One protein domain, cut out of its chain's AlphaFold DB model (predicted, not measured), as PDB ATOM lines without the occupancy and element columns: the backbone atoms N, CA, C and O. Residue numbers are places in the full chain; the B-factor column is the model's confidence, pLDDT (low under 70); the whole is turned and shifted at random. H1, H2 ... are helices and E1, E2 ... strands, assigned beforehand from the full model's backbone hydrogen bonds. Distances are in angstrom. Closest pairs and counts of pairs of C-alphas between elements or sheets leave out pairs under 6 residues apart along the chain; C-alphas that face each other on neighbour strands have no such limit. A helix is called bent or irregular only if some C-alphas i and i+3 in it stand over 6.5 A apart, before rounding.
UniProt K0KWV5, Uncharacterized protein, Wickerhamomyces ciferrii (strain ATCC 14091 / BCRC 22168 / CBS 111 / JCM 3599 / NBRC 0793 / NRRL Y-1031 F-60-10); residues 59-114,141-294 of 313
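What this domain is: This is residues 59 to 114 and 141 to 294 of the 313 residues of an uncharacterized protein of Wickerhamomyces ciferrii (strain ATCC 14091 / BCRC 22168 / CBS 111 / JCM 3599 / NBRC 0793 / NRRL Y-1031 F-60-10) (UniProt K0KWV5). One strongly twisted sheet of eight strands folds round on itself like a loose, partly closed barrel, with E1 and E8 coming together near Cys 70 and Ser 290. H4 and H6 pack on one face of the sheet, over E4, toward one end of the long axis; the short helix H2 lies on the opposite face toward the other end, with residues 76 to 80 near E6 and E7, and H10 packs on H2 side by side. The printed part has 210 residues, ten named helices and eight named strands in the order H1 E1 H2 H3 E2 E3 E4 H4 H5 E5 H6 H7 E6 H8 E7 H9 H10 E8. The class is mixed, the branched sheet antiparallel, and the whole compact: radius of gyration of the C-alphas 17.2 A, spans 52 by 38 by 32 A.

How they stand to each other: H1, residues 60 to 63, is only just not on the sheet, with 4 pairs of C-alphas within 10 A. E1, residues 66 to 70, is an edge strand. H2, residues 74 to 81, is on the sheet, at a height of 8.7 A. H3, residues 87 to 93, only grazes it. E2, residues 95 to 98, is an edge strand. E3, residues 103 to 114, neighbours E4, residues 142 to 147 (N 108 to O 145, 2.8 A). H4, residues 153 to 163, runs across the strands, at 81 degrees to E4 on the local plane. H5, residues 174 to 181, only grazes the sheet. E5, residues 187 to 191, neighbours E4 (N 144 to O 190, 2.9 A). H6, residues 194 to 207, is irregular, with C-alphas 195 and 198 7.1 A apart; on the same face as H4, it touches H4 with residues 201 to 205 alone, closest C-alphas Leu 157 and Ser 205, 6.5 A. H7, residues 214 to 217, only grazes the sheet. E6, residues 218 to 229, bends by 60 degrees at residue 221; E3 (N 221 to O 105, 2.8 A) and E2 (N 98 to O 226, 2.8 A) lie on one side of it. H8, residues 234 to 237, is not on the sheet. E7, residues 248 to 254, lies on the other side of E6 (N 249 to O 227, 2.9 A) and neighbours E1 (N 68 to O 250, 2.8 A). H9, residues 265 to 269, only just touches H2, with 3 pairs of C-alphas within 8 A, the closest Cys 81 and Ile 268, 6.2 A. H10, residues 272 to 277, touches H2 at a shallow tilt of 22 degrees, opposite ways, closest C-alphas Ala 78 and Phe 275, 4.8 A. E8, residues 290 to 293, neighbours E5 (N 189 to O 291, 2.8 A). Each O i to N i+4 pair is within hydrogen-bond range in H2, H3, H4, H5, H9 and H10, and 8 of 10 in H6; H1, H7 and H8 are too short for one.

Where its parts are: H1 begins at C-alpha 60 (135.962, 131.524, 157.279). E3 is 35.6 A long, E6 30.2 A, H6 20.4 A and E7 20.1 A. E8 ends at C-alpha 293 (127.928, 110.087, 175.693).

The domain as a whole: The C-alphas farthest apart, of Asn 210 and Lys 234, are 53.2 A apart. Residues 115 to 140 are not printed; C-alphas 114 and 141 stand 11.7 A apart across the cut. The link from H10 to E8 is long. Mean pLDDT of the printed part is 82.6; 33 residues are under 70, among them 59 to 65, 209 to 216 and 281 to 287.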
ATOM      1  N   LYS A  59     131.807 131.167 159.842       54.84
ATOM      2  CA  LYS A  59     132.671 132.188 159.218       54.84
ATOM      3  C   LYS A  59     133.974 131.516 158.765       54.84
ATOM      4  O   LYS A  59     134.391 130.548 159.394       54.84
ATOM      5  N   ASP A  60     134.667 132.054 157.762       41.38
ATOM      6  CA  ASP A  60     135.962 131.524 157.279       41.38
ATOM      7  C   ASP A  60     137.021 131.356 158.392       41.38
ATOM      8  O   ASP A  60     137.916 130.519 158.307       41.38
ATOM      9  N   SER A  61     136.866 132.063 159.516       44.53
ATOM     10  CA  SER A  61     137.630 131.848 160.751       44.53
ATOM     11  C   SER A  61     137.404 130.481 161.431       44.53
ATOM     12  O   SER A  61     138.068 130.182 162.416       44.53
ATOM     13  N   GLU A  62     136.455 129.650 160.981       50.88
ATOM     14  CA  GLU A  62     136.216 128.279 161.474       50.88
ATOM     15  C   GLU A  62     137.065 127.212 160.758       50.88
ATOM     16  O   GLU A  62     136.954 126.032 161.094       50.88
ATOM     17  N   VAL A  63     137.909 127.607 159.794       52.03
ATOM     18  CA  VAL A  63     138.884 126.718 159.127       52.03
ATOM     19  C   VAL A  63     140.073 126.383 160.051       52.03
ATOM     20  O   VAL A  63     140.885 125.513 159.750       52.03
ATOM     21  N   THR A  64     140.173 127.036 161.211       59.66
ATOM     22  CA  THR A  64     141.232 126.797 162.195       59.66
ATOM     23  C   THR A  64     140.868 125.707 163.197       59.66
ATOM     24  O   THR A  64     139.695 125.402 163.437       59.66
ATOM     25  N   SER A  65     141.897 125.151 163.836       58.41
ATOM     26  CA  SER A  65     141.736 124.250 164.969       58.41
ATOM     27  C   SER A  65     140.912 124.904 166.087       58.41
ATOM     28  O   SER A  65     140.986 126.114 166.328       58.41
ATOM     29  N   ARG A  66     140.066 124.100 166.733       78.56
ATOM     30  CA  ARG A  66     139.212 124.507 167.846       78.56
ATOM     31  C   ARG A  66     139.528 123.692 169.080       78.56
ATOM     32  O   ARG A  66     139.479 122.463 169.062       78.56
ATOM     33  N   LEU A  67     139.788 124.420 170.155       76.62
ATOM     34  CA  LEU A  67     139.945 123.895 171.494       76.62
ATOM     35  C   LEU A  67     138.582 123.968 172.191       76.62
ATOM     36  O   LEU A  67     138.013 125.048 172.354       76.62
ATOM     37  N   TYR A  68     138.053 122.807 172.559       82.38
ATOM     38  CA  TYR A  68     136.801 122.656 173.288       82.38
ATOM     39  C   TYR A  68     137.095 122.096 174.667       82.38
ATOM     40  O   TYR A  68     137.710 121.042 174.809       82.38
ATOM     41  N   GLN A  69     136.684 122.833 175.687       77.50
ATOM     42  CA  GLN A  69     137.046 122.544 177.061       77.50
ATOM     43  C   GLN A  69     135.877 121.863 177.768       77.50
ATOM     44  O   GLN A  69     134.724 122.254 177.613       77.50
ATOM     45  N   CYS A  70     136.201 120.840 178.541       70.62
ATOM     46  CA  CYS A  70     135.348 120.247 179.553       70.62
ATOM     47  C   CYS A  70     136.186 120.283 180.832       70.62
ATOM     48  O   CYS A  70     136.844 119.300 181.167       70.62
ATOM     49  N   HIS A  71     136.295 121.452 181.473       67.94
ATOM     50  CA  HIS A  71     137.154 121.628 182.644       67.94
ATOM     51  C   HIS A  71     136.414 122.232 183.832       67.94
ATOM     52  O   HIS A  71     135.472 123.009 183.700       67.94
ATOM     53  N   GLN A  72     136.900 121.884 185.018       69.00
ATOM     54  CA  GLN A  72     136.553 122.524 186.283       69.00
ATOM     55  C   GLN A  72     137.677 123.454 186.784       69.00
ATOM     56  O   GLN A  72     137.461 124.204 187.733       69.00
ATOM     57  N   SER A  73     138.872 123.419 186.173       76.94
ATOM     58  CA  SER A  73     140.070 124.152 186.619       76.94
ATOM     59  C   SER A  73     140.674 125.065 185.543       76.94
ATOM     60  O   SER A  73     141.373 124.595 184.643       76.94
ATOM     61  N   ASP A  74     140.475 126.384 185.659       79.81
ATOM     62  CA  ASP A  74     141.100 127.384 184.765       79.81
ATOM     63  C   ASP A  74     142.636 127.309 184.794       79.81
ATOM     64  O   ASP A  74     143.316 127.604 183.813       79.81
ATOM     65  N   ARG A  75     143.202 126.839 185.911       82.31
ATOM     66  CA  ARG A  75     144.646 126.621 186.064       82.31
ATOM     67  C   ARG A  75     145.163 125.488 185.188       82.31
ATOM     68  O   ARG A  75     146.281 125.592 184.696       82.31
ATOM     69  N   PHE A  76     144.372 124.435 184.965       86.56
ATOM     70  CA  PHE A  76     144.754 123.375 184.030       86.56
ATOM     71  C   PHE A  76     144.867 123.919 182.609       86.56
ATOM     72  O   PHE A  76     145.877 123.692 181.949       86.56
ATOM     73  N   ILE A  77     143.875 124.695 182.167       86.75
ATOM     74  CA  ILE A  77     143.895 125.310 180.839       86.75
ATOM     75  C   ILE A  77     145.058 126.293 180.703       86.75
ATOM     76  O   ILE A  77     145.760 126.274 179.690       86.75
ATOM     77  N   ALA A  78     145.295 127.117 181.727       87.56
ATOM     78  CA  ALA A  78     146.429 128.026 181.748       87.56
ATOM     79  C   ALA A  78     147.756 127.260 181.639       87.56
ATOM     80  O   ALA A  78     148.563 127.582 180.779       87.56
ATOM     81  N   ALA A  79     147.958 126.205 182.431       89.06
ATOM     82  CA  ALA A  79     149.170 125.387 182.377       89.06
ATOM     83  C   ALA A  79     149.344 124.683 181.016       89.06
ATOM     84  O   ALA A  79     150.449 124.649 180.470       89.06
ATOM     85  N   LEU A  80     148.251 124.167 180.442       90.44
ATOM     86  CA  LEU A  80     148.229 123.542 179.120       90.44
ATOM     87  C   LEU A  80     148.644 124.524 178.019       90.44
ATOM     88  O   LEU A  80     149.376 124.134 177.115       90.44
ATOM     89  N   CYS A  81     148.199 125.780 178.093       91.00
ATOM     90  CA  CYS A  81     148.424 126.791 177.055       91.00
ATOM     91  C   CYS A  81     149.562 127.777 177.383       91.00
ATOM     92  O   CYS A  81     149.776 128.713 176.614       91.00
ATOM     93  N   ASP A  82     150.284 127.598 178.498       89.38
ATOM     94  CA  ASP A  82     151.344 128.519 178.927       89.38
ATOM     95  C   ASP A  82     152.503 128.498 177.913       89.38
ATOM     96  O   ASP A  82     153.156 127.461 177.750       89.38
ATOM     97  N   PRO A  83     152.805 129.613 177.227       88.69
ATOM     98  CA  PRO A  83     153.860 129.639 176.217       88.69
ATOM     99  C   PRO A  83     155.275 129.539 176.811       88.69
ATOM    100  O   PRO A  83     156.231 129.359 176.060       88.69
ATOM    101  N   ARG A  84     155.434 129.664 178.135       88.81
ATOM    102  CA  ARG A  84     156.737 129.681 178.822       88.81
ATOM    103  C   ARG A  84     157.250 128.289 179.193       88.81
ATOM    104  O   ARG A  84     158.419 128.150 179.537       88.81
ATOM    105  N   THR A  85     156.396 127.268 179.160       89.25
ATOM    106  CA  THR A  85     156.774 125.877 179.453       89.25
ATOM    107  C   THR A  85     156.934 125.083 178.158       89.25
ATOM    108  O   THR A  85     156.183 125.295 177.206       89.25
ATOM    109  N   SER A  86     157.885 124.151 178.094       91.38
ATOM    110  CA  SER A  86     158.064 123.307 176.905       91.38
ATOM    111  C   SER A  86     156.952 122.262 176.780       91.38
ATOM    112  O   SER A  86     156.363 121.843 177.779       91.38
ATOM    113  N   PHE A  87     156.680 121.797 175.561       92.00
ATOM    114  CA  PHE A  87     155.770 120.670 175.339       92.00
ATOM    115  C   PHE A  87     156.168 119.415 176.130       92.00
ATOM    116  O   PHE A  87     155.311 118.796 176.753       92.00
ATOM    117  N   GLU A  88     157.464 119.088 176.171       94.25
ATOM    118  CA  GLU A  88     157.997 117.958 176.942       94.25
ATOM    119  C   GLU A  88     157.688 118.086 178.440       94.25
ATOM    120  O   GLU A  88     157.238 117.135 179.076       94.25
ATOM    121  N   TYR A  89     157.843 119.284 179.008       92.56
ATOM    122  CA  TYR A  89     157.437 119.528 180.386       92.56
ATOM    123  C   TYR A  89     155.929 119.310 180.564       92.56
ATOM    124  O   TYR A  89     155.507 118.621 181.492       92.56
ATOM    125  N   LYS A  90     155.102 119.852 179.660       92.75
ATOM    126  CA  LYS A  90     153.642 119.743 179.762       92.75
ATOM    127  C   LYS A  90     153.148 118.297 179.663       92.75
ATOM    128  O   LYS A  90     152.307 117.898 180.469       92.75
ATOM    129  N   ILE A  91     153.664 117.509 178.723       92.56
ATOM    130  CA  ILE A  91     153.262 116.104 178.575       92.56
ATOM    131  C   ILE A  91     153.763 115.247 179.740       92.56
ATOM    132  O   ILE A  91     153.109 114.275 180.104       92.56
ATOM    133  N   ASN A  92     154.883 115.601 180.375       91.50
ATOM    134  CA  ASN A  92     155.403 114.863 181.527       91.50
ATOM    135  C   ASN A  92     154.669 115.220 182.827       91.50
ATOM    136  O   ASN A  92     154.291 114.313 183.571       91.50
ATOM    137  N   GLU A  93     154.375 116.500 183.058       91.12
ATOM    138  CA  GLU A  93     153.900 116.996 184.356       91.12
ATOM    139  C   GLU A  93     152.435 117.443 184.387       91.12
ATOM    140  O   GLU A  93     151.825 117.430 185.454       91.12
ATOM    141  N   ILE A  94     151.840 117.870 183.270       90.19
ATOM    142  CA  ILE A  94     150.536 118.562 183.267       90.19
ATOM    143  C   ILE A  94     149.415 117.670 182.734       90.19
ATOM    144  O   ILE A  94     148.382 117.527 183.394       90.19
ATOM    145  N   PHE A  95     149.594 117.077 181.555       92.12
ATOM    146  CA  PHE A  95     148.534 116.332 180.880       92.12
ATOM    147  C   PHE A  95     149.020 115.006 180.306       92.12
ATOM    148  O   PHE A  95     150.212 114.784 180.122       92.12
ATOM    149  N   GLN A  96     148.070 114.128 180.006       92.25
ATOM    150  CA  GLN A  96     148.278 112.972 179.141       92.25
ATOM    151  C   GLN A  96     147.321 113.048 177.955       92.25
ATOM    152  O   GLN A  96     146.230 113.616 178.064       92.25
ATOM    153  N   VAL A  97     147.750 112.502 176.821       92.62
ATOM    154  CA  VAL A  97     146.919 112.378 175.623       92.62
ATOM    155  C   VAL A  97     146.157 111.058 175.701       92.62
ATOM    156  O   VAL A  97     146.720 110.041 176.094       92.62
ATOM    157  N   VAL A  98     144.872 111.093 175.371       92.62
ATOM    158  CA  VAL A  98     144.001 109.918 175.318       92.62
ATOM    159  C   VAL A  98     143.978 109.388 173.889       92.62
ATOM    160  O   VAL A  98     143.691 110.139 172.955       92.62
ATOM    161  N   GLU A  99     144.257 108.096 173.739       89.62
ATOM    162  CA  GLU A  99     144.227 107.387 172.460       89.62
ATOM    163  C   GLU A  99     142.823 106.823 172.143       89.62
ATOM    164  O   GLU A  99     142.032 106.579 173.059       89.62
ATOM    165  N   PRO A 100     142.490 106.579 170.859       90.50
ATOM    166  CA  PRO A 100     143.284 106.905 169.671       90.50
ATOM    167  C   PRO A 100     143.236 108.397 169.296       90.50
ATOM    168  O   PRO A 100     142.212 109.060 169.434       90.50
ATOM    169  N   GLN A 101     144.327 108.936 168.761       89.12
ATOM    170  CA  GLN A 101     144.343 110.267 168.138       89.12
ATOM    171  C   GLN A 101     143.785 110.254 166.703       89.12
ATOM    172  O   GLN A 101     143.583 109.205 166.096       89.12
ATOM    173  N   ASN A 102     143.553 111.443 166.136       89.19
ATOM    174  CA  ASN A 102     143.145 111.635 164.736       89.19
ATOM    175  C   ASN A 102     141.830 110.953 164.318       89.19
ATOM    176  O   ASN A 102     141.672 110.526 163.174       89.19
ATOM    177  N   VAL A 103     140.845 110.901 165.214       91.94
ATOM    178  CA  VAL A 103     139.579 110.207 164.942       91.94
ATOM    179  C   VAL A 103     138.553 111.126 164.288       91.94
ATOM    180  O   VAL A 103     138.365 112.263 164.715       91.94
ATOM    181  N   GLU A 104     137.844 110.635 163.275       93.81
ATOM    182  CA  GLU A 104     136.795 111.402 162.603       93.81
ATOM    183  C   GLU A 104     135.529 111.567 163.455       93.81
ATOM    184  O   GLU A 104     135.115 110.666 164.188       93.81
ATOM    185  N   TYR A 105     134.904 112.736 163.314       94.00
ATOM    186  CA  TYR A 105     133.606 113.103 163.864       94.00
ATOM    187  C   TYR A 105     132.821 113.933 162.846       94.00
ATOM    188  O   TYR A 105     133.374 114.730 162.087       94.00
ATOM    189  N   ILE A 106     131.504 113.816 162.883       92.38
ATOM    190  CA  ILE A 106     130.580 114.738 162.238       92.38
ATOM    191  C   ILE A 106     130.224 115.808 163.272       92.38
ATOM    192  O   ILE A 106     129.673 115.505 164.329       92.38
ATOM    193  N   LYS A 107     130.553 117.068 162.984       91.12
ATOM    194  CA  LYS A 107     130.113 118.226 163.766       91.12
ATOM    195  C   LYS A 107     128.804 118.726 163.188       91.12
ATOM    196  O   LYS A 107     128.795 119.177 162.051       91.12
ATOM    197  N   PHE A 108     127.746 118.724 163.979       89.88
ATOM    198  CA  PHE A 108     126.478 119.379 163.698       89.88
ATOM    199  C   PHE A 108     126.354 120.638 164.567       89.88
ATOM    200  O   PHE A 108     126.575 120.555 165.774       89.88
ATOM    201  N   SER A 109     126.038 121.803 163.998       89.25
ATOM    202  CA  SER A 109     125.966 123.057 164.767       89.25
ATOM    203  C   SER A 109     124.795 123.938 164.351       89.25
ATOM    204  O   SER A 109     124.619 124.260 163.176       89.25
ATOM    205  N   VAL A 110     124.002 124.353 165.336       90.06
ATOM    206  CA  VAL A 110     122.806 125.179 165.150       90.06
ATOM    207  C   VAL A 110     122.712 126.258 166.215       90.06
ATOM    208  O   VAL A 110     123.354 126.189 167.267       90.06
ATOM    209  N   LYS A 111     121.868 127.251 165.952       90.75
ATOM    210  CA  LYS A 111     121.495 128.269 166.927       90.75
ATOM    211  C   LYS A 111     120.012 128.612 166.864       90.75
ATOM    212  O   LYS A 111     119.348 128.353 165.859       90.75
ATOM    213  N   LEU A 112     119.498 129.167 167.960       91.62
ATOM    214  CA  LEU A 112     118.108 129.622 168.031       91.62
ATOM    215  C   LEU A 112     117.907 130.857 167.154       91.62
ATOM    216  O   LEU A 112     118.705 131.792 167.190       91.62
ATOM    217  N   LYS A 113     116.789 130.873 166.433       90.44
ATOM    218  CA  LYS A 113     116.336 132.013 165.645       90.44
ATOM    219  C   LYS A 113     114.847 132.233 165.825       90.44
ATOM    220  O   LYS A 113     114.066 131.289 165.895       90.44
ATOM    221  N   LEU A 114     114.452 133.499 165.856       91.62
ATOM    222  CA  LEU A 114     113.051 133.883 165.783       91.62
ATOM    223  C   LEU A 114     112.500 133.601 164.378       91.62
ATOM    224  O   LEU A 114     113.105 133.997 163.378       91.62
ATOM    225  N   HIS A 141     123.465 131.204 172.226       73.12
ATOM    226  CA  HIS A 141     122.415 130.285 171.759       73.12
ATOM    227  C   HIS A 141     122.962 129.283 170.757       73.12
ATOM    228  O   HIS A 141     122.265 128.929 169.817       73.12
ATOM    229  N   HIS A 142     124.220 128.879 170.893       86.69
ATOM    230  CA  HIS A 142     124.794 127.850 170.039       86.69
ATOM    231  C   HIS A 142     124.652 126.485 170.701       86.69
ATOM    232  O   HIS A 142     124.849 126.331 171.910       86.69
ATOM    233  N   PHE A 143     124.352 125.500 169.868       89.88
ATOM    234  CA  PHE A 143     124.308 124.098 170.220       89.88
ATOM    235  C   PHE A 143     125.107 123.325 169.182       89.88
ATOM    236  O   PHE A 143     124.880 123.454 167.979       89.88
ATOM    237  N   THR A 144     126.094 122.571 169.646       91.00
ATOM    238  CA  THR A 144     126.995 121.805 168.791       91.00
ATOM    239  C   THR A 144     127.023 120.363 169.255       91.00
ATOM    240  O   THR A 144     127.158 120.105 170.446       91.00
ATOM    241  N   ILE A 145     126.940 119.430 168.316       92.94
ATOM    242  CA  ILE A 145     127.144 118.007 168.555       92.94
ATOM    243  C   ILE A 145     128.329 117.557 167.710       92.94
ATOM    244  O   ILE A 145     128.326 117.760 166.502       92.94
ATOM    245  N   PHE A 146     129.314 116.915 168.321       93.94
ATOM    246  CA  PHE A 146     130.272 116.064 167.624       93.94
ATOM    247  C   PHE A 146     129.826 114.617 167.801       93.94
ATOM    248  O   PHE A 146     129.708 114.164 168.932       93.94
ATOM    249  N   MET A 147     129.585 113.888 166.717       95.00
ATOM    250  CA  MET A 147     129.189 112.473 166.752       95.00
ATOM    251  C   MET A 147     130.117 111.627 165.876       95.00
ATOM    252  O   MET A 147     130.655 112.137 164.894       95.00
ATOM    253  N   LYS A 148     130.348 110.361 166.230       94.88
ATOM    254  CA  LYS A 148     131.109 109.423 165.386       94.88
ATOM    255  C   LYS A 148     130.446 109.251 164.006       94.88
ATOM    256  O   LYS A 148     129.236 109.431 163.898       94.88
ATOM    257  N   PRO A 149     131.213 108.940 162.944       91.88
ATOM    258  CA  PRO A 149     130.705 108.930 161.568       91.88
ATOM    259  C   PRO A 149     129.699 107.813 161.268       91.88
ATOM    260  O   PRO A 149     128.994 107.896 160.267       91.88
ATOM    261  N   ASP A 150     129.634 106.784 162.113       92.69
ATOM    262  CA  ASP A 150     128.629 105.720 162.066       92.69
ATOM    263  C   ASP A 150     127.289 106.130 162.704       92.69
ATOM    264  O   ASP A 150     126.333 105.363 162.648       92.69
ATOM    265  N   LEU A 151     127.210 107.329 163.292       91.75
ATOM    266  CA  LEU A 151     125.999 107.904 163.873       91.75
ATOM    267  C   LEU A 151     125.459 109.048 163.013       91.75
ATOM    268  O   LEU A 151     126.198 109.772 162.341       91.75
ATOM    269  N   ASN A 152     124.155 109.271 163.112       89.12
ATOM    270  CA  ASN A 152     123.469 110.431 162.561       89.12
ATOM    271  C   ASN A 152     122.643 111.160 163.639       89.12
ATOM    272  O   ASN A 152     122.484 110.701 164.769       89.12
ATOM    273  N   LEU A 153     122.116 112.341 163.297       89.19
ATOM    274  CA  LEU A 153     121.319 113.141 164.232       89.19
ATOM    275  C   LEU A 153     120.068 112.392 164.759       89.19
ATOM    276  O   LEU A 153     119.836 112.463 165.965       89.19
ATOM    277  N   PRO A 154     119.279 111.673 163.931       89.75
ATOM    278  CA  PRO A 154     118.216 110.794 164.426       89.75
ATOM    279  C   PRO A 154     118.647 109.785 165.502       89.75
ATOM    280  O   PRO A 154     117.918 109.627 166.483       89.75
ATOM    281  N   ASP A 155     119.820 109.156 165.379       90.44
ATOM    282  CA  ASP A 155     120.338 108.229 166.399       90.44
ATOM    283  C   ASP A 155     120.563 108.953 167.735       90.44
ATOM    284  O   ASP A 155     120.137 108.483 168.794       90.44
ATOM    285  N   VAL A 156     121.170 110.147 167.684       90.94
ATOM    286  CA  VAL A 156     121.400 110.994 168.867       90.94
ATOM    287  C   VAL A 156     120.075 111.361 169.533       90.94
ATOM    288  O   VAL A 156     119.934 111.236 170.746       90.94
ATOM    289  N   LEU A 157     119.086 111.807 168.756       91.25
ATOM    290  CA  LEU A 157     117.779 112.208 169.287       91.25
ATOM    291  C   LEU A 157     117.001 111.023 169.859       91.25
ATOM    292  O   LEU A 157     116.351 111.162 170.892       91.25
ATOM    293  N   THR A 158     117.087 109.855 169.226       90.69
ATOM    294  CA  THR A 158     116.480 108.620 169.738       90.69
ATOM    295  C   THR A 158     117.035 108.289 171.118       90.69
ATOM    296  O   THR A 158     116.261 108.102 172.056       90.69
ATOM    297  N   TYR A 159     118.360 108.319 171.269       90.88
ATOM    298  CA  TYR A 159     119.016 108.122 172.558       90.88
ATOM    299  C   TYR A 159     118.577 109.159 173.602       90.88
ATOM    300  O   TYR A 159     118.160 108.790 174.698       90.88
ATOM    301  N   LEU A 160     118.591 110.453 173.257       90.50
ATOM    302  CA  LEU A 160     118.167 111.531 174.163       90.50
ATOM    303  C   LEU A 160     116.718 111.363 174.644       90.50
ATOM    304  O   LEU A 160     116.424 111.616 175.813       90.50
ATOM    305  N   ASN A 161     115.819 110.916 173.765       88.62
ATOM    306  CA  ASN A 161     114.429 110.638 174.116       88.62
ATOM    307  C   ASN A 161     114.286 109.413 175.034       88.62
ATOM    308  O   ASN A 161     113.410 109.413 175.895       88.62
ATOM    309  N   GLN A 162     115.136 108.391 174.879       88.94
ATOM    310  CA  GLN A 162     115.120 107.188 175.720       88.94
ATOM    311  C   GLN A 162     115.625 107.460 177.141       88.94
ATOM    312  O   GLN A 162     114.993 107.039 178.106       88.94
ATOM    313  N   VAL A 163     116.743 108.180 177.282       85.69
ATOM    314  CA  VAL A 163     117.331 108.482 178.602       85.69
ATOM    315  C   VAL A 163     116.608 109.627 179.323       85.69
ATOM    316  O   VAL A 163     116.730 109.779 180.537       85.69
ATOM    317  N   GLY A 164     115.850 110.444 178.585       78.19
ATOM    318  CA  GLY A 164     115.020 111.536 179.094       78.19
ATOM    319  C   GLY A 164     115.810 112.785 179.494       78.19
ATOM    320  O   GLY A 164     115.572 113.867 178.955       78.19
ATOM    321  N   SER A 165     116.753 112.657 180.430       79.75
ATOM    322  CA  SER A 165     117.594 113.762 180.897       79.75
ATOM    323  C   SER A 165     119.050 113.334 181.000       79.75
ATOM    324  O   SER A 165     119.380 112.406 181.731       79.75
ATOM    325  N   LEU A 166     119.933 114.073 180.332       86.00
ATOM    326  CA  LEU A 166     121.374 113.890 180.472       86.00
ATOM    327  C   LEU A 166     121.925 114.692 181.644       86.00
ATOM    328  O   LEU A 166     121.632 115.882 181.789       86.00
ATOM    329  N   LYS A 167     122.797 114.058 182.428       87.50
ATOM    330  CA  LYS A 167     123.666 114.781 183.356       87.50
ATOM    331  C   LYS A 167     124.780 115.459 182.570       87.50
ATOM    332  O   LYS A 167     125.320 114.876 181.628       87.50
ATOM    333  N   SER A 168     125.120 116.690 182.946       88.50
ATOM    334  CA  SER A 168     126.315 117.338 182.402       88.50
ATOM    335  C   SER A 168     127.563 116.597 182.878       88.50
ATOM    336  O   SER A 168     127.532 115.961 183.932       88.50
ATOM    337  N   ASP A 169     128.682 116.720 182.165       86.69
ATOM    338  CA  ASP A 169     129.939 116.054 182.556       86.69
ATOM    339  C   ASP A 169     130.423 116.470 183.961       86.69
ATOM    340  O   ASP A 169     131.177 115.753 184.618       86.69
ATOM    341  N   LYS A 170     129.962 117.625 184.459       83.88
ATOM    342  CA  LYS A 170     130.215 118.093 185.827       83.88
ATOM    343  C   LYS A 170     129.374 117.366 186.886       83.88
ATOM    344  O   LYS A 170     129.818 117.288 188.026       83.88
ATOM    345  N   ASP A 171     128.203 116.849 186.525       86.56
ATOM    346  CA  ASP A 171     127.248 116.226 187.454       86.56
ATOM    347  C   ASP A 171     127.272 114.688 187.406       86.56
ATOM    348  O   ASP A 171     126.635 114.032 188.229       86.56
ATOM    349  N   VAL A 172     127.985 114.098 186.440       86.94
ATOM    350  CA  VAL A 172     128.288 112.655 186.416       86.94
ATOM    351  C   VAL A 172     129.102 112.295 187.657       86.94
ATOM    352  O   VAL A 172     129.878 113.123 188.112       86.94
ATOM    353  N   ASP A 173     128.947 111.092 188.206       87.62
ATOM    354  CA  ASP A 173     129.702 110.617 189.376       87.62
ATOM    355  C   ASP A 173     131.232 110.583 189.138       87.62
ATOM    356  O   ASP A 173     131.676 110.426 187.998       87.62
ATOM    357  N   ASP A 174     132.044 110.757 190.189       84.19
ATOM    358  CA  ASP A 174     133.513 110.814 190.086       84.19
ATOM    359  C   ASP A 174     134.121 109.510 189.544       84.19
ATOM    360  O   ASP A 174     134.990 109.560 188.668       84.19
ATOM    361  N   ASP A 175     133.647 108.343 189.990       86.94
ATOM    362  CA  ASP A 175     134.198 107.053 189.553       86.94
ATOM    363  C   ASP A 175     133.927 106.825 188.061       86.94
ATOM    364  O   ASP A 175     134.795 106.391 187.295       86.94
ATOM    365  N   ILE A 176     132.733 107.220 187.621       87.69
ATOM    366  CA  ILE A 176     132.316 107.144 186.222       87.69
ATOM    367  C   ILE A 176     133.080 108.161 185.377       87.69
ATOM    368  O   ILE A 176     133.559 107.827 184.291       87.69
ATOM    369  N   CYS A 177     133.256 109.387 185.876       86.50
ATOM    370  CA  CYS A 177     134.065 110.403 185.210       86.50
ATOM    371  C   CYS A 177     135.500 109.937 185.019       86.50
ATOM    372  O   CYS A 177     136.057 110.135 183.943       86.50
ATOM    373  N   LYS A 178     136.094 109.296 186.029       87.56
ATOM    374  CA  LYS A 178     137.451 108.760 185.939       87.56
ATOM    375  C   LYS A 178     137.572 107.752 184.799       87.56
ATOM    376  O   LYS A 178     138.447 107.920 183.952       87.56
ATOM    377  N   ILE A 179     136.657 106.791 184.713       88.19
ATOM    378  CA  ILE A 179     136.644 105.776 183.646       88.19
ATOM    379  C   ILE A 179     136.426 106.417 182.268       88.19
ATOM    380  O   ILE A 179     137.128 106.121 181.303       88.19
ATOM    381  N   ASN A 180     135.481 107.349 182.167       88.25
ATOM    382  CA  ASN A 180     135.169 108.035 180.915       88.25
ATOM    383  C   ASN A 180     136.264 109.025 180.476       88.25
ATOM    384  O   ASN A 180     136.423 109.293 179.282       88.25
ATOM    385  N   SER A 181     137.063 109.549 181.410       87.00
ATOM    386  CA  SER A 181     138.158 110.475 181.106       87.00
ATOM    387  C   SER A 181     139.201 109.853 180.174       87.00
ATOM    388  O   SER A 181     139.717 110.547 179.302       87.00
ATOM    389  N   GLU A 182     139.394 108.537 180.241       88.81
ATOM    390  CA  GLU A 182     140.357 107.783 179.430       88.81
ATOM    391  C   GLU A 182     139.766 107.249 178.116       88.81
ATOM    392  O   GLU A 182     140.448 106.578 177.349       88.81
ATOM    393  N   ARG A 183     138.499 107.557 177.819       90.81
ATOM    394  CA  ARG A 183     137.799 107.115 176.605       90.81
ATOM    395  C   ARG A 183     137.502 108.293 175.689       90.81
ATOM    396  O   ARG A 183     137.432 109.442 176.123       90.81
ATOM    397  N   LEU A 184     137.236 108.025 174.418       92.81
ATOM    398  CA  LEU A 184     136.654 109.030 173.528       92.81
ATOM    399  C   LEU A 184     135.126 108.909 173.525       92.81
ATOM    400  O   LEU A 184     134.620 107.796 173.364       92.81
ATOM    401  N   PRO A 185     134.377 110.016 173.660       93.12
ATOM    402  CA  PRO A 185     132.925 109.956 173.597       93.12
ATOM    403  C   PRO A 185     132.458 109.589 172.184       93.12
ATOM    404  O   PRO A 185     133.024 110.054 171.189       93.12
ATOM    405  N   ARG A 186     131.394 108.791 172.076       94.88
ATOM    406  CA  ARG A 186     130.693 108.577 170.802       94.88
ATOM    407  C   ARG A 186     129.983 109.851 170.353       94.88
ATOM    408  O   ARG A 186     129.955 110.148 169.160       94.88
ATOM    409  N   ILE A 187     129.455 110.608 171.316       94.38
ATOM    410  CA  ILE A 187     128.814 111.903 171.096       94.38
ATOM    411  C   ILE A 187     129.314 112.896 172.150       94.38
ATOM    412  O   ILE A 187     129.282 112.607 173.342       94.38
ATOM    413  N   LEU A 188     129.747 114.078 171.721       93.81
ATOM    414  CA  LEU A 188     130.072 115.214 172.580       93.81
ATOM    415  C   LEU A 188     129.144 116.376 172.225       93.81
ATOM    416  O   LEU A 188     129.225 116.936 171.131       93.81
ATOM    417  N   ILE A 189     128.272 116.747 173.155       92.88
ATOM    418  CA  ILE A 189     127.352 117.873 173.023       92.88
ATOM    419  C   ILE A 189     127.931 119.066 173.772       92.88
ATOM    420  O   ILE A 189     128.342 118.950 174.925       92.88
ATOM    421  N   LEU A 190     127.925 120.223 173.121       90.19
ATOM    422  CA  LEU A 190     128.376 121.492 173.667       90.19
ATOM    423  C   LEU A 190     127.274 122.531 173.510       90.19
ATOM    424  O   LEU A 190     126.789 122.780 172.403       90.19
ATOM    425  N   ILE A 191     126.911 123.168 174.616       87.62
ATOM    426  CA  ILE A 191     125.887 124.205 174.658       87.62
ATOM    427  C   ILE A 191     126.413 125.430 175.399       87.62
ATOM    428  O   ILE A 191     126.893 125.348 176.527       87.62
ATOM    429  N   SER A 192     126.302 126.605 174.780       82.44
ATOM    430  CA  SER A 192     126.798 127.844 175.396       82.44
ATOM    431  C   SER A 192     126.039 128.214 176.678       82.44
ATOM    432  O   SER A 192     126.614 128.796 177.602       82.44
ATOM    433  N   ASN A 193     124.748 127.874 176.737       86.12
ATOM    434  CA  ASN A 193     123.881 128.079 177.892       86.12
ATOM    435  C   ASN A 193     123.052 126.811 178.173       86.12
ATOM    436  O   ASN A 193     122.092 126.552 177.440       86.12
ATOM    437  N   PRO A 194     123.362 126.050 179.239       86.44
ATOM    438  CA  PRO A 194     122.685 124.791 179.563       86.44
ATOM    439  C   PRO A 194     121.170 124.907 179.719       86.44
ATOM    440  O   PRO A 194     120.450 123.954 179.433       86.44
ATOM    441  N   LYS A 195     120.651 126.083 180.110       89.06
ATOM    442  CA  LYS A 195     119.200 126.267 180.273       89.06
ATOM    443  C   LYS A 195     118.430 126.119 178.956       89.06
ATOM    444  O   LYS A 195     117.245 125.812 178.988       89.06
ATOM    445  N   PHE A 196     119.094 126.271 177.806       90.56
ATOM    446  CA  PHE A 196     118.481 126.045 176.495       90.56
ATOM    447  C   PHE A 196     118.544 124.600 176.007       90.56
ATOM    448  O   PHE A 196     118.013 124.322 174.934       90.56
ATOM    449  N   PHE A 197     119.132 123.665 176.763       90.19
ATOM    450  CA  PHE A 197     119.254 122.274 176.322       90.19
ATOM    451  C   PHE A 197     117.888 121.672 175.972       90.19
ATOM    452  O   PHE A 197     117.717 121.114 174.889       90.19
ATOM    453  N   LYS A 198     116.880 121.881 176.834       90.12
ATOM    454  CA  LYS A 198     115.499 121.444 176.577       90.12
ATOM    455  C   LYS A 198     114.932 122.068 175.297       90.12
ATOM    456  O   LYS A 198     114.314 121.363 174.505       90.12
ATOM    457  N   CYS A 199     115.170 123.363 175.075       92.75
ATOM    458  CA  CYS A 199     114.700 124.061 173.878       92.75
ATOM    459  C   CYS A 199     115.305 123.457 172.604       92.75
ATOM    460  O   CYS A 199     114.572 123.158 171.662       92.75
ATOM    461  N   PHE A 200     116.625 123.227 172.585       93.06
ATOM    462  CA  PHE A 200     117.294 122.582 171.453       93.06
ATOM    463  C   PHE A 200     116.794 121.168 171.230       93.06
ATOM    464  O   PHE A 200     116.444 120.838 170.104       93.06
ATOM    465  N   HIS A 201     116.715 120.357 172.287       91.75
ATOM    466  CA  HIS A 201     116.230 118.988 172.176       91.75
ATOM    467  C   HIS A 201     114.822 118.955 171.566       91.75
ATOM    468  O   HIS A 201     114.591 118.232 170.599       91.75
ATOM    469  N   LYS A 202     113.902 119.800 172.049       91.94
ATOM    470  CA  LYS A 202     112.528 119.837 171.538       91.94
ATOM    471  C   LYS A 202     112.454 120.273 170.077       91.94
ATOM    472  O   LYS A 202     111.773 119.625 169.284       91.94
ATOM    473  N   LEU A 203     113.162 121.342 169.707       92.56
ATOM    474  CA  LEU A 203     113.176 121.833 168.328       92.56
ATOM    475  C   LEU A 203     113.853 120.833 167.381       92.56
ATOM    476  O   LEU A 203     113.338 120.597 166.295       92.56
ATOM    477  N   LEU A 204     114.966 120.212 167.784       91.44
ATOM    478  CA  LEU A 204     115.642 119.196 166.975       91.44
ATOM    479  C   LEU A 204     114.739 117.984 166.744       91.44
ATOM    480  O   LEU A 204     114.614 117.562 165.603       91.44
ATOM    481  N   SER A 205     114.061 117.482 167.780       89.19
ATOM    482  CA  SER A 205     113.095 116.381 167.653       89.19
ATOM    483  C   SER A 205     111.882 116.748 166.791       89.19
ATOM    484  O   SER A 205     111.309 115.883 166.136       89.19
ATOM    485  N   PHE A 206     111.480 118.022 166.763       88.38
ATOM    486  CA  PHE A 206     110.401 118.490 165.890       88.38
ATOM    487  C   PHE A 206     110.836 118.582 164.416       88.38
ATOM    488  O   PHE A 206     110.091 118.178 163.522       88.38
ATOM    489  N   TYR A 207     112.036 119.105 164.149       82.56
ATOM    490  CA  TYR A 207     112.538 119.321 162.785       82.56
ATOM    491  C   TYR A 207     113.280 118.117 162.188       82.56
ATOM    492  O   TYR A 207     113.481 118.087 160.975       82.56
ATOM    493  N   SER A 208     113.666 117.120 162.989       75.62
ATOM    494  CA  SER A 208     114.414 115.941 162.524       75.62
ATOM    495  C   SER A 208     113.691 115.161 161.428       75.62
ATOM    496  O   SER A 208     114.346 114.611 160.548       75.62
ATOM    497  N   ASN A 209     112.355 115.164 161.442       62.47
ATOM    498  CA  ASN A 209     111.529 114.474 160.450       62.47
ATOM    499  C   ASN A 209     111.281 115.294 159.168       62.47
ATOM    500  O   ASN A 209     110.845 114.732 158.170       62.47
ATOM    501  N   ASN A 210     111.530 116.611 159.181       51.75
ATOM    502  CA  ASN A 210     111.004 117.546 158.179       51.75
ATOM    503  C   ASN A 210     112.069 118.509 157.631       51.75
ATOM    504  O   ASN A 210     111.932 119.719 157.771       51.75
ATOM    505  N   SER A 211     113.093 118.020 156.927       49.22
ATOM    506  CA  SER A 211     113.958 118.908 156.123       49.22
ATOM    507  C   SER A 211     114.843 119.871 156.931       49.22
ATOM    508  O   SER A 211     115.133 120.985 156.485       49.22
ATOM    509  N   LEU A 212     115.367 119.461 158.091       54.56
ATOM    510  CA  LEU A 212     116.650 120.049 158.460       54.56
ATOM    511  C   LEU A 212     117.642 119.542 157.406       54.56
ATOM    512  O   LEU A 212     117.928 118.347 157.387       54.56
ATOM    513  N   GLU A 213     118.098 120.398 156.487       52.19
ATOM    514  CA  GLU A 213     119.190 120.058 155.569       52.19
ATOM    515  C   GLU A 213     120.423 119.774 156.425       52.19
ATOM    516  O   GLU A 213     121.219 120.662 156.739       52.19
ATOM    517  N   THR A 214     120.540 118.530 156.886       57.94
ATOM    518  CA  THR A 214     121.568 118.077 157.818       57.94
ATOM    519  C   THR A 214     122.948 118.352 157.244       57.94
ATOM    520  O   THR A 214     123.846 118.686 158.007       57.94
ATOM    521  N   SER A 215     123.106 118.329 155.918       61.12
ATOM    522  CA  SER A 215     124.320 118.727 155.200       61.12
ATOM    523  C   SER A 215     124.729 120.184 155.457       61.12
ATOM    524  O   SER A 215     125.900 120.443 155.695       61.12
ATOM    525  N   SER A 216     123.792 121.137 155.478       66.12
ATOM    526  CA  SER A 216     124.096 122.567 155.693       66.12
ATOM    527  C   SER A 216     124.517 122.896 157.135       66.12
ATOM    528  O   SER A 216     125.175 123.907 157.406       66.12
ATOM    529  N   CYS A 217     124.131 122.031 158.071       73.19
ATOM    530  CA  CYS A 217     124.422 122.156 159.495       73.19
ATOM    531  C   CYS A 217     125.547 121.223 159.953       73.19
ATOM    532  O   CYS A 217     125.971 121.328 161.105       73.19
ATOM    533  N   SER A 218     126.002 120.302 159.095       81.12
ATOM    534  CA  SER A 218     126.997 119.289 159.435       81.12
ATOM    535  C   SER A 218     128.268 119.406 158.606       81.12
ATOM    536  O   SER A 218     128.251 119.721 157.421       81.12
ATOM    537  N   ARG A 219     129.405 119.144 159.244       85.69
ATOM    538  CA  ARG A 219     130.712 119.112 158.588       85.69
ATOM    539  C   ARG A 219     131.594 118.074 159.253       85.69
ATOM    540  O   ARG A 219     131.492 117.849 160.458       85.69
ATOM    541  N   LYS A 220     132.475 117.447 158.480       89.31
ATOM    542  CA  LYS A 220     133.437 116.487 159.023       89.31
ATOM    543  C   LYS A 220     134.589 117.209 159.716       89.31
ATOM    544  O   LYS A 220     135.186 118.139 159.172       89.31
ATOM    545  N   TYR A 221     134.898 116.751 160.915       90.56
ATOM    546  CA  TYR A 221     136.010 117.196 161.735       90.56
ATOM    547  C   TYR A 221     136.851 115.990 162.141       90.56
ATOM    548  O   TYR A 221     136.362 114.868 162.239       90.56
ATOM    549  N   ARG A 222     138.123 116.237 162.417       91.62
ATOM    550  CA  ARG A 222     139.037 115.278 163.021       91.62
ATOM    551  C   ARG A 222     139.328 115.724 164.447       91.62
ATOM    552  O   ARG A 222     139.734 116.867 164.659       91.62
ATOM    553  N   LEU A 223     139.108 114.844 165.417       92.62
ATOM    554  CA  LEU A 223     139.620 114.993 166.772       92.62
ATOM    555  C   LEU A 223     141.113 114.673 166.729       92.62
ATOM    556  O   LEU A 223     141.492 113.508 166.659       92.62
ATOM    557  N   ILE A 224     141.948 115.707 166.752       91.44
ATOM    558  CA  ILE A 224     143.408 115.569 166.778       91.44
ATOM    559  C   ILE A 224     143.850 114.883 168.062       91.44
ATOM    560  O   ILE A 224     144.658 113.964 168.025       91.44
ATOM    561  N   GLY A 225     143.245 115.261 169.183       91.50
ATOM    562  CA  GLY A 225     143.396 114.518 170.418       91.50
ATOM    563  C   GLY A 225     142.523 115.063 171.534       91.50
ATOM    564  O   GLY A 225     142.060 116.210 171.508       91.50
ATOM    565  N   LYS A 226     142.305 114.200 172.519       93.62
ATOM    566  CA  LYS A 226     141.740 114.531 173.822       93.62
ATOM    567  C   LYS A 226     142.897 114.545 174.818       93.62
ATOM    568  O   LYS A 226     143.673 113.596 174.855       93.62
ATOM    569  N   VAL A 227     143.021 115.599 175.616       92.88
ATOM    570  CA  VAL A 227     144.003 115.664 176.706       92.88
ATOM    571  C   VAL A 227     143.290 115.761 178.036       92.88
ATOM    572  O   VAL A 227     142.298 116.481 178.157       92.88
ATOM    573  N   ILE A 228     143.805 115.054 179.035       91.88
ATOM    574  CA  ILE A 228     143.285 115.100 180.402       91.88
ATOM    575  C   ILE A 228     144.387 115.486 181.379       91.88
ATOM    576  O   ILE A 228     145.564 115.195 181.148       91.88
ATOM    577  N   GLN A 229     144.019 116.148 182.475       90.62
ATOM    578  CA  GLN A 229     144.978 116.506 183.513       90.62
ATOM    579  C   GLN A 229     145.539 115.247 184.184       90.62
ATOM    580  O   GLN A 229     144.791 114.386 184.651       90.62
ATOM    581  N   LYS A 230     146.867 115.175 184.313       89.06
ATOM    582  CA  LYS A 230     147.519 114.109 185.078       89.06
ATOM    583  C   LYS A 230     147.136 114.196 186.552       89.06
ATOM    584  O   LYS A 230     147.289 115.241 187.187       89.06
ATOM    585  N   GLN A 231     146.707 113.070 187.121       82.50
ATOM    586  CA  GLN A 231     146.417 112.969 188.556       82.50
ATOM    587  C   GLN A 231     147.674 113.198 189.405       82.50
ATOM    588  O   GLN A 231     147.600 113.805 190.465       82.50
ATOM    589  N   SER A 232     148.838 112.778 188.904       79.81
ATOM    590  CA  SER A 232     150.142 112.938 189.555       79.81
ATOM    591  C   SER A 232     150.762 114.334 189.412       79.81
ATOM    592  O   SER A 232     151.868 114.550 189.905       79.81
ATOM    593  N   SER A 233     150.090 115.279 188.740       78.31
ATOM    594  CA  SER A 233     150.654 116.590 188.412       78.31
ATOM    595  C   SER A 233     151.000 117.397 189.663       78.31
ATOM    596  O   SER A 233     150.133 118.043 190.242       78.31
ATOM    597  N   LYS A 234     152.272 117.457 190.065       75.56
ATOM    598  CA  LYS A 234     152.687 118.242 191.245       75.56
ATOM    599  C   LYS A 234     152.414 119.740 191.081       75.56
ATOM    600  O   LYS A 234     152.174 120.434 192.065       75.56
ATOM    601  N   TYR A 235     152.424 120.215 189.837       75.00
ATOM    602  CA  TYR A 235     152.192 121.611 189.480       75.00
ATOM    603  C   TYR A 235     150.739 122.058 189.730       75.00
ATOM    604  O   TYR A 235     150.507 123.193 190.140       75.00
ATOM    605  N   ILE A 236     149.758 121.167 189.523       72.75
ATOM    606  CA  ILE A 236     148.321 121.498 189.601       72.75
ATOM    607  C   ILE A 236     147.635 120.847 190.816       72.75
ATOM    608  O   ILE A 236     146.686 121.402 191.361       72.75
ATOM    609  N   TYR A 237     148.117 119.693 191.280       53.19
ATOM    610  CA  TYR A 237     147.470 118.860 192.303       53.19
ATOM    611  C   TYR A 237     147.374 119.516 193.689       53.19
ATOM    612  O   TYR A 237     146.486 119.186 194.468       53.19
ATOM    613  N   ASN A 238     148.229 120.492 194.009       52.81
ATOM    614  CA  ASN A 238     148.276 121.104 195.344       52.81
ATOM    615  C   ASN A 238     147.168 122.152 195.598       52.81
ATOM    616  O   ASN A 238     147.314 123.056 196.422       52.81
ATOM    617  N   ILE A 239     146.061 122.071 194.856       56.03
ATOM    618  CA  ILE A 239     144.992 123.066 194.837       56.03
ATOM    619  C   ILE A 239     143.695 122.385 195.272       56.03
ATOM    620  O   ILE A 239     143.129 121.566 194.543       56.03
ATOM    621  N   LYS A 240     143.216 122.744 196.472       52.41
ATOM    622  CA  LYS A 240     141.920 122.293 197.004       52.41
ATOM    623  C   LYS A 240     140.811 122.517 195.967       52.41
ATOM    624  O   LYS A 240     140.690 123.614 195.432       52.41
ATOM    625  N   GLY A 241     139.998 121.487 195.725       54.69
ATOM    626  CA  GLY A 241     138.834 121.558 194.832       54.69
ATOM    627  C   GLY A 241     139.111 121.245 193.359       54.69
ATOM    628  O   GLY A 241     138.213 121.410 192.540       54.69
ATOM    629  N   THR A 242     140.315 120.788 192.999       63.75
ATOM    630  CA  THR A 242     140.572 120.262 191.650       63.75
ATOM    631  C   THR A 242     140.297 118.761 191.594       63.75
ATOM    632  O   THR A 242     140.813 118.003 192.411       63.75
ATOM    633  N   ILE A 243     139.488 118.330 190.620       76.00
ATOM    634  CA  ILE A 243     139.223 116.918 190.321       76.00
ATOM    635  C   ILE A 243     139.883 116.614 188.963       76.00
ATOM    636  O   ILE A 243     139.277 116.873 187.922       76.00
ATOM    637  N   PRO A 244     141.148 116.139 188.925       80.25
ATOM    638  CA  PRO A 244     141.947 116.102 187.694       80.25
ATOM    639  C   PRO A 244     141.291 115.339 186.541       80.25
ATOM    640  O   PRO A 244     141.339 115.784 185.400       80.25
ATOM    641  N   HIS A 245     140.611 114.231 186.832       80.94
ATOM    642  CA  HIS A 245     139.953 113.412 185.812       80.94
ATOM    643  C   HIS A 245     138.715 114.080 185.182       80.94
ATOM    644  O   HIS A 245     138.223 113.614 184.160       80.94
ATOM    645  N   ARG A 246     138.234 115.200 185.740       83.44
ATOM    646  CA  ARG A 246     137.192 116.046 185.134       83.44
ATOM    647  C   ARG A 246     137.752 117.188 184.294       83.44
ATOM    648  O   ARG A 246     136.984 117.927 183.690       83.44
ATOM    649  N   ASN A 247     139.072 117.363 184.268       86.50
ATOM    650  CA  ASN A 247     139.732 118.380 183.465       86.50
ATOM    651  C   ASN A 247     140.180 117.770 182.142       86.50
ATOM    652  O   ASN A 247     141.192 117.073 182.071       86.50
ATOM    653  N   CYS A 248     139.407 118.050 181.098       89.06
ATOM    654  CA  CYS A 248     139.585 117.505 179.767       89.06
ATOM    655  C   CYS A 248     139.508 118.606 178.705       89.06
ATOM    656  O   CYS A 248     138.697 119.528 178.788       89.06
ATOM    657  N   VAL A 249     140.326 118.489 177.664       91.06
ATOM    658  CA  VAL A 249     140.285 119.363 176.492       91.06
ATOM    659  C   VAL A 249     140.289 118.524 175.224       91.06
ATOM    660  O   VAL A 249     141.078 117.595 175.082       91.06
ATOM    661  N   TYR A 250     139.412 118.877 174.291       92.06
ATOM    662  CA  TYR A 250     139.296 118.268 172.976       92.06
ATOM    663  C   TYR A 250     139.799 119.236 171.911       92.06
ATOM    664  O   TYR A 250     139.390 120.398 171.868       92.06
ATOM    665  N   PHE A 251     140.647 118.743 171.017       91.44
ATOM    666  CA  PHE A 251     141.181 119.512 169.902       91.44
ATOM    667  C   PHE A 251     140.614 119.004 168.585       91.44
ATOM    668  O   PHE A 251     140.968 117.918 168.133       91.44
ATOM    669  N   PHE A 252     139.756 119.795 167.948       89.94
ATOM    670  CA  PHE A 252     139.146 119.444 166.669       89.94
ATOM    671  C   PHE A 252     139.684 120.313 165.535       89.94
ATOM    672  O   PHE A 252     139.841 121.521 165.698       89.94
ATOM    673  N   ILE A 253     139.885 119.721 164.361       88.38
ATOM    674  CA  ILE A 253     140.161 120.443 163.112       88.38
ATOM    675  C   ILE A 253     139.128 120.075 162.046       88.38
ATOM    676  O   ILE A 253     138.666 118.933 162.032       88.38
ATOM    677  N   PRO A 254     138.747 120.988 161.141       87.62
ATOM    678  CA  PRO A 254     137.979 120.610 159.961       87.62
ATOM    679  C   PRO A 254     138.780 119.630 159.097       87.62
ATOM    680  O   PRO A 254     139.979 119.830 158.871       87.62
ATOM    681  N   LEU A 255     138.115 118.598 158.571       84.50
ATOM    682  CA  LEU A 255     138.768 117.580 157.737       84.50
ATOM    683  C   LEU A 255     139.351 118.181 156.441       84.50
ATOM    684  O   LEU A 255     140.365 117.724 155.928       84.50
ATOM    685  N   GLU A 256     138.744 119.264 155.957       78.44
ATOM    686  CA  GLU A 256     139.158 120.000 154.758       78.44
ATOM    687  C   GLU A 256     140.476 120.770 154.919       78.44
ATOM    688  O   GLU A 256     141.029 121.239 153.930       78.44
ATOM    689  N   SER A 257     141.012 120.903 156.138       71.06
ATOM    690  CA  SER A 257     142.234 121.686 156.372       71.06
ATOM    691  C   SER A 257     143.517 121.046 155.802       71.06
ATOM    692  O   SER A 257     144.559 121.693 155.829       71.06
ATOM    693  N   GLN A 258     143.451 119.806 155.283       61.62
ATOM    694  CA  GLN A 258     144.543 119.010 154.675       61.62
ATOM    695  C   GLN A 258     145.831 118.867 155.507       61.62
ATOM    696  O   GLN A 258     146.817 118.309 155.034       61.62
ATOM    697  N   ARG A 259     145.842 119.324 156.762       65.62
ATOM    698  CA  ARG A 259     146.974 119.172 157.673       65.62
ATOM    699  C   ARG A 259     146.726 117.959 158.558       65.62
ATOM    700  O   ARG A 259     145.750 117.914 159.307       65.62
ATOM    701  N   GLU A 260     147.597 116.962 158.467       62.78
ATOM    702  CA  GLU A 260     147.775 116.035 159.580       62.78
ATOM    703  C   GLU A 260     148.440 116.819 160.705       62.78
ATOM    704  O   GLU A 260     149.601 117.215 160.617       62.78
ATOM    705  N   GLU A 261     147.654 117.134 161.728       75.12
ATOM    706  CA  GLU A 261     148.149 117.796 162.924       75.12
ATOM    707  C   GLU A 261     148.199 116.768 164.048       75.12
ATOM    708  O   GLU A 261     147.331 115.908 164.170       75.12
ATOM    709  N   CYS A 262     149.230 116.853 164.871       82.62
ATOM    710  CA  CYS A 262     149.303 116.166 166.148       82.62
ATOM    711  C   CYS A 262     149.388 117.221 167.248       82.62
ATOM    712  O   CYS A 262     149.758 118.375 167.001       82.62
ATOM    713  N   ILE A 263     149.034 116.840 168.474       85.38
ATOM    714  CA  ILE A 263     149.237 117.730 169.613       85.38
ATOM    715  C   ILE A 263     150.745 117.819 169.859       85.38
ATOM    716  O   ILE A 263     151.364 116.871 170.330       85.38
ATOM    717  N   ASN A 264     151.330 118.963 169.522       86.56
ATOM    718  CA  ASN A 264     152.738 119.278 169.729       86.56
ATOM    719  C   ASN A 264     152.902 120.736 170.191       86.56
ATOM    720  O   ASN A 264     151.918 121.456 170.395       86.56
ATOM    721  N   ASP A 265     154.149 121.167 170.371       85.69
ATOM    722  CA  ASP A 265     154.471 122.507 170.866       85.69
ATOM    723  C   ASP A 265     153.889 123.620 169.979       85.69
ATOM    724  O   ASP A 265     153.184 124.505 170.467       85.69
ATOM    725  N   ASP A 266     154.109 123.533 168.665       87.06
ATOM    726  CA  ASP A 266     153.619 124.517 167.696       87.06
ATOM    727  C   ASP A 266     152.093 124.578 167.668       87.06
ATOM    728  O   ASP A 266     151.510 125.659 167.571       87.06
ATOM    729  N   PHE A 267     151.430 123.427 167.778       87.88
ATOM    730  CA  PHE A 267     149.978 123.342 167.814       87.88
ATOM    731  C   PHE A 267     149.404 124.001 169.073       87.88
ATOM    732  O   PHE A 267     148.497 124.830 168.969       87.88
ATOM    733  N   ILE A 268     149.945 123.682 170.255       86.94
ATOM    734  CA  ILE A 268     149.487 124.257 171.528       86.94
ATOM    735  C   ILE A 268     149.736 125.769 171.569       86.94
ATOM    736  O   ILE A 268     148.865 126.518 172.015       86.94
ATOM    737  N   LYS A 269     150.873 126.247 171.049       85.88
ATOM    738  CA  LYS A 269     151.213 127.681 171.000       85.88
ATOM    739  C   LYS A 269     150.182 128.531 170.255       85.88
ATOM    740  O   LYS A 269     150.005 129.698 170.601       85.88
ATOM    741  N   ARG A 270     149.432 127.964 169.302       86.25
ATOM    742  CA  ARG A 270     148.322 128.668 168.621       86.25
ATOM    743  C   ARG A 270     147.221 129.114 169.589       86.25
ATOM    744  O   ARG A 270     146.464 130.025 169.269       86.25
ATOM    745  N   TYR A 271     147.152 128.502 170.770       86.81
ATOM    746  CA  TYR A 271     146.184 128.801 171.819       86.81
ATOM    747  C   TYR A 271     146.750 129.670 172.951       86.81
ATOM    748  O   TYR A 271     146.119 129.766 174.000       86.81
ATOM    749  N   PHE A 272     147.886 130.358 172.766       86.75
ATOM    750  CA  PHE A 272     148.443 131.245 173.806       86.75
ATOM    751  C   PHE A 272     147.437 132.319 174.271       86.75
ATOM    752  O   PHE A 272     147.383 132.659 175.448       86.75
ATOM    753  N   PHE A 273     146.573 132.803 173.372       85.88
ATOM    754  CA  PHE A 273     145.525 133.773 173.707       85.88
ATOM    755  C   PHE A 273     144.524 133.233 174.744       85.88
ATOM    756  O   PHE A 273     143.839 134.007 175.412       85.88
ATOM    757  N   VAL A 274     144.380 131.905 174.852       85.00
ATOM    758  CA  VAL A 274     143.551 131.265 175.879       85.00
ATOM    759  C   VAL A 274     144.194 131.487 177.240       85.00
ATOM    760  O   VAL A 274     143.500 131.907 178.157       85.00
ATOM    761  N   PHE A 275     145.512 131.284 177.351       85.25
ATOM    762  CA  PHE A 275     146.275 131.557 178.571       85.25
ATOM    763  C   PHE A 275     146.129 133.022 179.014       85.25
ATOM    764  O   PHE A 275     145.818 133.268 180.175       85.25
ATOM    765  N   GLU A 276     146.243 133.985 178.093       85.56
ATOM    766  CA  GLU A 276     146.104 135.419 178.410       85.56
ATOM    767  C   GLU A 276     144.727 135.804 178.971       85.56
ATOM    768  O   GLU A 276     144.603 136.773 179.720       85.56
ATOM    769  N   LYS A 277     143.678 135.057 178.613       83.12
ATOM    770  CA  LYS A 277     142.298 135.330 179.040       83.12
ATOM    771  C   LYS A 277     141.917 134.654 180.358       83.12
ATOM    772  O   LYS A 277     140.839 134.945 180.880       83.12
ATOM    773  N   MET A 278     142.752 133.760 180.892       79.06
ATOM    774  CA  MET A 278     142.434 133.012 182.112       79.06
ATOM    775  C   MET A 278     142.537 133.896 183.356       79.06
ATOM    776  O   MET A 278     143.569 134.503 183.634       79.06
ATOM    777  N   LYS A 279     141.468 133.923 184.158       70.81
ATOM    778  CA  LYS A 279     141.431 134.642 185.437       70.81
ATOM    779  C   LYS A 279     141.842 133.712 186.576       70.81
ATOM    780  O   LYS A 279     141.006 133.096 187.224       70.81
ATOM    781  N   LEU A 280     143.143 133.635 186.845       71.56
ATOM    782  CA  LEU A 280     143.697 132.733 187.868       71.56
ATOM    783  C   LEU A 280     143.256 133.065 189.305       71.56
ATOM    784  O   LEU A 280     143.258 132.182 190.166       71.56
ATOM    785  N   GLU A 281     142.898 134.327 189.554       60.47
ATOM    786  CA  GLU A 281     142.487 134.845 190.865       60.47
ATOM    787  C   GLU A 281     140.999 134.612 191.166       60.47
ATOM    788  O   GLU A 281     140.619 134.551 192.329       60.47
ATOM    789  N   ASN A 282     140.169 134.436 190.133       54.72
ATOM    790  CA  ASN A 282     138.734 134.165 190.241       54.72
ATOM    791  C   ASN A 282     138.340 133.134 189.178       54.72
ATOM    792  O   ASN A 282     137.746 133.510 188.161       54.72
ATOM    793  N   PRO A 283     138.705 131.852 189.376       57.16
ATOM    794  CA  PRO A 283     138.394 130.826 188.404       57.16
ATOM    795  C   PRO A 283     136.876 130.677 188.303       57.16
ATOM    796  O   PRO A 283     136.201 130.368 189.289       57.16
ATOM    797  N   SER A 284     136.320 130.924 187.120       54.31
ATOM    798  CA  SER A 284     134.906 130.657 186.885       54.31
ATOM    799  C   SER A 284     134.774 129.168 186.611       54.31
ATOM    800  O   SER A 284     135.211 128.710 185.559       54.31
ATOM    801  N   SER A 285     134.183 128.396 187.529       53.75
ATOM    802  CA  SER A 285     133.814 127.014 187.207       53.75
ATOM    803  C   SER A 285     132.888 127.056 185.990       53.75
ATOM    804  O   SER A 285     131.813 127.663 186.080       53.75
ATOM    805  N   ASP A 286     133.310 126.479 184.864       55.31
ATOM    806  CA  ASP A 286     132.561 126.595 183.617       55.31
ATOM    807  C   ASP A 286     131.141 126.026 183.781       55.31
ATOM    808  O   ASP A 286     130.872 125.087 184.543       55.31
ATOM    809  N   HIS A 287     130.197 126.670 183.106       60.22
ATOM    810  CA  HIS A 287     128.764 126.502 183.302       60.22
ATOM    811  C   HIS A 287     128.241 125.224 182.639       60.22
ATOM    812  O   HIS A 287     127.512 125.342 181.668       60.22
ATOM    813  N   HIS A 288     128.573 124.025 183.135       70.19
ATOM    814  CA  HIS A 288     127.903 122.757 182.762       70.19
ATOM    815  C   HIS A 288     127.655 122.604 181.241       70.19
ATOM    816  O   HIS A 288     126.585 122.178 180.809       70.19
ATOM    817  N   ARG A 289     128.612 123.058 180.418       83.00
ATOM    818  CA  ARG A 289     128.394 123.310 178.983       83.00
ATOM    819  C   ARG A 289     128.561 122.069 178.120       83.00
ATOM    820  O   ARG A 289     128.233 122.125 176.937       83.00
ATOM    821  N   SER A 290     129.081 120.985 178.687       88.62
ATOM    822  CA  SER A 290     129.380 119.751 177.976       88.62
ATOM    823  C   SER A 290     128.576 118.569 178.504       88.62
ATOM    824  O   SER A 290     128.350 118.417 179.709       88.62
ATOM    825  N   TYR A 291     128.157 117.730 177.563       90.56
ATOM    826  CA  TYR A 291     127.512 116.451 177.816       90.56
ATOM    827  C   TYR A 291     128.165 115.423 176.898       90.56
ATOM    828  O   TYR A 291     128.050 115.506 175.673       90.56
ATOM    829  N   SER A 292     128.868 114.470 177.489       91.44
ATOM    830  CA  SER A 292     129.557 113.401 176.780       91.44
ATOM    831  C   SER A 292     128.752 112.107 176.886       91.44
ATOM    832  O   SER A 292     128.320 111.735 177.973       91.44
ATOM    833  N   ILE A 293     128.571 111.406 175.770       92.62
ATOM    834  CA  ILE A 293     127.928 110.087 175.693       92.62
ATOM    835  C   ILE A 293     128.969 109.100 175.174       92.62
ATOM    836  O   ILE A 293     129.522 109.274 174.084       92.62
ATOM    837  N   TYR A 294     129.245 108.068 175.965       91.12
ATOM    838  CA  TYR A 294     130.261 107.056 175.663       91.12
ATOM    839  C   TYR A 294     129.658 105.739 175.173       91.12
ATOM    840  O   TYR A 294     130.318 105.013 174.435       91.12
TER     841      TYR A 294